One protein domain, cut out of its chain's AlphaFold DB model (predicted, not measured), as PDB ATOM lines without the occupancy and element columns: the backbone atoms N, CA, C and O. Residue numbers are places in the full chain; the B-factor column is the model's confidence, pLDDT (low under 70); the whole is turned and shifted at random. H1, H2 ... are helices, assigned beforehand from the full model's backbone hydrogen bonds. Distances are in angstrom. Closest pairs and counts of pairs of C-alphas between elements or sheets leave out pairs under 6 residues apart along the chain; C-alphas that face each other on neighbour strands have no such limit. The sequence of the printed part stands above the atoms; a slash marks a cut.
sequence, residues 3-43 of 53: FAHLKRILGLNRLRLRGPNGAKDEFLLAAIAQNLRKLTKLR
ATOM      1  N   PHE A   3     237.383 152.121 264.452       62.06
ATOM      2  CA  PHE A   3     236.426 151.026 264.600       62.06
ATOM      3  C   PHE A   3     236.040 150.695 266.036       62.06
ATOM      4  O   PHE A   3     234.865 150.514 266.330       62.06
ATOM      5  N   ALA A   4     237.019 150.634 266.943       68.69
ATOM      6  CA  ALA A   4     236.759 150.378 268.357       68.69
ATOM      7  C   ALA A   4     235.854 151.470 268.946       68.69
ATOM      8  O   ALA A   4     234.994 151.198 269.782       68.69
ATOM      9  N   HIS A   5     236.012 152.696 268.444       74.12
ATOM     10  CA  HIS A   5     235.191 153.827 268.835       74.12
ATOM     11  C   HIS A   5     233.762 153.719 268.283       74.12
ATOM     12  O   HIS A   5     232.804 153.819 269.046       74.12
ATOM     13  N   LEU A   6     233.603 153.397 266.993       68.19
ATOM     14  CA  LEU A   6     232.292 153.138 266.376       68.19
ATOM     15  C   LEU A   6     231.534 151.987 267.055       68.19
ATOM     16  O   LEU A   6     230.341 152.107 267.331       68.19
ATOM     17  N   LYS A   7     232.239 150.897 267.371       67.81
ATOM     18  CA  LYS A   7     231.706 149.715 268.059       67.81
ATOM     19  C   LYS A   7     231.094 150.077 269.416       67.81
ATOM     20  O   LYS A   7     230.020 149.586 269.756       67.81
ATOM     21  N   ARG A   8     231.744 150.985 270.155       72.31
ATOM     22  CA  ARG A   8     231.272 151.500 271.448       72.31
ATOM     23  C   ARG A   8     230.080 152.450 271.304       72.31
ATOM     24  O   ARG A   8     229.123 152.315 272.053       72.31
ATOM     25  N   ILE A   9     230.112 153.362 270.329       73.81
ATOM     26  CA  ILE A   9     229.029 154.335 270.076       73.81
ATOM     27  C   ILE A   9     227.730 153.637 269.646       73.81
ATOM     28  O   ILE A   9     226.639 154.083 269.991       73.81
ATOM     29  N   LEU A  10     227.840 152.536 268.900       70.56
ATOM     30  CA  LEU A  10     226.688 151.772 268.422       70.56
ATOM     31  C   LEU A  10     226.278 150.610 269.333       70.56
ATOM     32  O   LEU A  10     225.318 149.918 269.011       70.56
ATOM     33  N   GLY A  11     226.980 150.375 270.448       69.88
ATOM     34  CA  GLY A  11     226.686 149.257 271.352       69.88
ATOM     35  C   GLY A  11     226.878 147.875 270.714       69.88
ATOM     36  O   GLY A  11     226.346 146.879 271.202       69.88
ATOM     37  N   LEU A  12     227.633 147.786 269.616       67.19
ATOM     38  CA  LEU A  12     227.842 146.544 268.880       67.19
ATOM     39  C   LEU A  12     228.915 145.706 269.581       67.19
ATOM     40  O   LEU A  12     230.034 145.592 269.099       67.19
ATOM     41  N   ASN A  13     228.611 145.092 270.728       64.06
ATOM     42  CA  ASN A  13     229.597 144.340 271.525       64.06
ATOM     43  C   ASN A  13     230.323 143.218 270.746       64.06
ATOM     44  O   ASN A  13     231.427 142.811 271.119       64.06
ATOM     45  N   ARG A  14     229.770 142.758 269.614       60.41
ATOM     46  CA  ARG A  14     230.230 141.556 268.909       60.41
ATOM     47  C   ARG A  14     230.466 141.698 267.400       60.41
ATOM     48  O   ARG A  14     230.251 140.733 266.683       60.41
ATOM     49  N   LEU A  15     230.980 142.835 266.917       59.34
ATOM     50  CA  LEU A  15     231.673 142.831 265.615       59.34
ATOM     51  C   LEU A  15     232.922 141.946 265.743       59.34
ATOM     52  O   LEU A  15     233.817 142.253 266.548       59.34
ATOM     53  N   ARG A  16     232.907 140.795 265.065       59.88
ATOM     54  CA  ARG A  16     233.985 139.804 265.059       59.88
ATOM     55  C   ARG A  16     234.699 139.986 263.733       59.88
ATOM     56  O   ARG A  16     234.413 139.279 262.775       59.88
ATOM     57  N   LEU A  17     235.684 140.874 263.733       61.94
ATOM     58  CA  LEU A  17     236.606 141.062 262.621       61.94
ATOM     59  C   LEU A  17     237.312 139.739 262.273       61.94
ATOM     60  O   LEU A  17     238.382 139.433 262.797       61.94
ATOM     61  N   ARG A  18     236.715 138.928 261.395       62.94
ATOM     62  CA  ARG A  18     237.333 137.744 260.780       62.94
ATOM     63  C   ARG A  18     238.296 138.205 259.676       62.94
ATOM     64  O   ARG A  18     238.096 137.927 258.499       62.94
ATOM     65  N   GLY A  19     239.329 138.951 260.065       65.06
ATOM     66  CA  GLY A  19     240.334 139.502 259.155       65.06
ATOM     67  C   GLY A  19     239.885 140.758 258.385       65.06
ATOM     68  O   GLY A  19     238.752 141.220 258.539       65.06
ATOM     69  N   PRO A  20     240.778 141.338 257.563       62.94
ATOM     70  CA  PRO A  20     240.560 142.616 256.872       62.94
ATOM     71  C   PRO A  20     239.364 142.596 255.908       62.94
ATOM     72  O   PRO A  20     238.684 143.611 255.767       62.94
ATOM     73  N   ASN A  21     239.053 141.438 255.318       63.19
ATOM     74  CA  ASN A  21     237.877 141.269 254.461       63.19
ATOM     75  C   ASN A  21     236.568 141.346 255.266       63.19
ATOM     76  O   ASN A  21     235.674 142.094 254.892       63.19
ATOM     77  N   GLY A  22     236.488 140.668 256.419       64.00
ATOM     78  CA  GLY A  22     235.310 140.725 257.293       64.00
ATOM     79  C   GLY A  22     235.109 142.090 257.956       64.00
ATOM     80  O   GLY A  22     233.989 142.459 258.288       64.00
ATOM     81  N   ALA A  23     236.180 142.876 258.104       69.38
ATOM     82  CA  ALA A  23     236.083 144.232 258.623       69.38
ATOM     83  C   ALA A  23     235.222 145.126 257.732       69.38
ATOM     84  O   ALA A  23     234.311 145.787 258.225       69.38
ATOM     85  N   LYS A  24     235.498 145.124 256.423       73.19
ATOM     86  CA  LYS A  24     234.853 146.003 255.442       73.19
ATOM     87  C   LYS A  24     233.330 145.857 255.445       73.19
ATOM     88  O   LYS A  24     232.630 146.868 255.488       73.19
ATOM     89  N   ASP A  25     232.841 144.622 255.467       72.62
ATOM     90  CA  ASP A  25     231.405 144.334 255.446       72.62
ATOM     91  C   ASP A  25     230.726 144.755 256.754       72.62
ATOM     92  O   ASP A  25     229.654 145.361 256.735       72.62
ATOM     93  N   GLU A  26     231.375 144.529 257.901       72.44
ATOM     94  CA  GLU A  26     230.831 144.952 259.191       72.44
ATOM     95  C   GLU A  26     230.808 146.491 259.349       72.44
ATOM     96  O   GLU A  26     229.863 147.040 259.922       72.44
ATOM     97  N   PHE A  27     231.800 147.216 258.809       76.25
ATOM     98  CA  PHE A  27     231.774 148.688 258.744       76.25
ATOM     99  C   PHE A  27     230.656 149.201 257.841       76.25
ATOM    100  O   PHE A  27     229.966 150.156 258.204       76.25
ATOM    101  N   LEU A  28     230.485 148.581 256.672       83.06
ATOM    102  CA  LEU A  28     229.438 148.952 255.729       83.06
ATOM    103  C   LEU A  28     228.060 148.754 256.368       83.06
ATOM    104  O   LEU A  28     227.228 149.658 256.329       83.06
ATOM    105  N   LEU A  29     227.856 147.628 257.056       83.00
ATOM    106  CA  LEU A  29     226.626 147.336 257.787       83.00
ATOM    107  C   LEU A  29     226.367 148.341 258.922       83.00
ATOM    108  O   LEU A  29     225.246 148.831 259.075       83.00
ATOM    109  N   ALA A  30     227.400 148.711 259.685       81.00
ATOM    110  CA  ALA A  30     227.292 149.721 260.737       81.00
ATOM    111  C   ALA A  30     226.956 151.120 260.182       81.00
ATOM    112  O   ALA A  30     226.128 151.828 260.761       81.00
ATOM    113  N   ALA A  31     227.556 151.512 259.054       85.69
ATOM    114  CA  ALA A  31     227.272 152.778 258.379       85.69
ATOM    115  C   ALA A  31     225.838 152.817 257.828       85.69
ATOM    116  O   ALA A  31     225.143 153.819 258.003       85.69
ATOM    117  N   ILE A  32     225.361 151.713 257.239       88.69
ATOM    118  CA  ILE A  32     223.967 151.567 256.796       88.69
ATOM    119  C   ILE A  32     223.022 151.741 257.990       88.69
ATOM    120  O   ILE A  32     222.133 152.590 257.943       88.69
ATOM    121  N   ALA A  33     223.251 151.030 259.098       86.88
ATOM    122  CA  ALA A  33     222.425 151.149 260.300       86.88
ATOM    123  C   ALA A  33     222.408 152.584 260.871       86.88
ATOM    124  O   ALA A  33     221.357 153.093 261.271       86.88
ATOM    125  N   GLN A  34     223.555 153.273 260.873       85.56
ATOM    126  CA  GLN A  34     223.649 154.677 261.284       85.56
ATOM    127  C   GLN A  34     222.869 155.617 260.363       85.56
ATOM    128  O   GLN A  34     222.158 156.497 260.853       85.56
ATOM    129  N   ASN A  35     222.991 155.441 259.047       86.94
ATOM    130  CA  ASN A  35     222.286 156.257 258.064       86.94
ATOM    131  C   ASN A  35     220.771 156.073 258.192       86.94
ATOM    132  O   ASN A  35     220.045 157.063 258.230       86.94
ATOM    133  N   LEU A  36     220.297 154.841 258.396       87.31
ATOM    134  CA  LEU A  36     218.883 154.562 258.661       87.31
ATOM    135  C   LEU A  36     218.387 155.265 259.933       87.31
ATOM    136  O   LEU A  36     217.349 155.921 259.907       87.31
ATOM    137  N   ARG A  37     219.154 155.224 261.030       84.31
ATOM    138  CA  ARG A  37     218.801 155.929 262.277       84.31
ATOM    139  C   ARG A  37     218.803 157.453 262.135       84.31
ATOM    140  O   ARG A  37     218.072 158.136 262.845       84.31
ATOM    141  N   LYS A  38     219.641 158.018 261.264       86.94
ATOM    142  CA  LYS A  38     219.606 159.456 260.954       86.94
ATOM    143  C   LYS A  38     218.367 159.802 260.133       86.94
ATOM    144  O   LYS A  38     217.684 160.762 260.465       86.94
ATOM    145  N   LEU A  39     218.033 158.995 259.128       84.56
ATOM    146  CA  LEU A  39     216.845 159.199 258.298       84.56
ATOM    147  C   LEU A  39     215.542 159.108 259.103       84.56
ATOM    148  O   LEU A  39     214.627 159.888 258.857       84.56
ATOM    149  N   THR A  40     215.453 158.229 260.106       80.44
ATOM    150  CA  THR A  40     214.277 158.189 260.994       80.44
ATOM    151  C   THR A  40     214.144 159.431 261.872       80.44
ATOM    152  O   THR A  40     213.024 159.833 262.157       80.44
ATOM    153  N   LYS A  41     215.254 160.072 262.262       78.94
ATOM    154  CA  LYS A  41     215.242 161.345 263.007       78.94
ATOM    155  C   LYS A  41     214.905 162.558 262.139       78.94
ATOM    156  O   LYS A  41     214.447 163.559 262.672       78.94
ATOM    157  N   LEU A  42     215.186 162.481 260.838       76.50
ATOM    158  CA  LEU A  42     214.886 163.539 259.867       76.50
ATOM    159  C   LEU A  42     213.467 163.441 259.305       76.50
ATOM    160  O   LEU A  42     212.981 164.404 258.716       76.50
ATOM    161  N   ARG A  43     212.796 162.296 259.477       68.75
ATOM    162  CA  ARG A  43     211.372 162.192 259.176       68.75
ATOM    163  C   ARG A  43     210.635 163.180 260.097       68.75
ATOM    164  O   ARG A  43     210.869 163.124 261.306       68.75
TER     165      ARG A  43
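What this domain is: This is residues 3 to 43 of the 53 residues of an uncharacterized protein of Roseovarius litoreus (UniProt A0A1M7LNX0). One long, straight helix, H2, makes the length of the domain, and a short helix, H1, lies loosely beside it, running the same way at a small angle. From the end of H1 an unnamed link folds back to the beginning of H2, which then runs past H1, and residues 35 to 43, of which 35 to 42 belong to H2, stick out free. The printed part has 41 residues with two named helices, H1 then H2, and no named strand; the class is all helix. The whole is only just loose, close to compact, with a radius of gyration of the C-alphas of 11.2 A, and its C-alphas span 37 by 18 by 12 A.

How they stand to each other: H1, residues 3 to 9, and H2, residues 19 to 42, are close but not clearly touching, with 1 pair of C-alphas within 8 A. That closest pair, the C-alphas of Phe 3 and Phe 27, is 7.8 A apart. The helices run the same way at a shallow tilt of 32 degrees, with their centres 11.7 A apart. Every O i to N i+4 pair is within hydrogen-bond range in H1, and 18 of 20 are in H2.

Where its parts are: H1 begins at C-alpha 3, at (236.426, 151.026, 264.600), and measures 9.8 A from first to last C-alpha. After a short link of 9 residues, H2 begins at C-alpha 19, at (240.334, 139.502, 259.155). It ends at C-alpha 42, at (214.886, 163.539, 259.867), 35.0 A from its first C-alpha.

The domain as a whole: The two C-alphas farthest apart, those of Gly 19 and Arg 43, are 36.8 A apart. Without the free residues 35 to 43 the body spans 22 by 17 by 12 A. The printed part has no cut and no long link. The mean pLDDT of the printed part is 73.4, and 18 residues are under 70, namely 3 to 4, 6 to 7, 11 to 23 and 43.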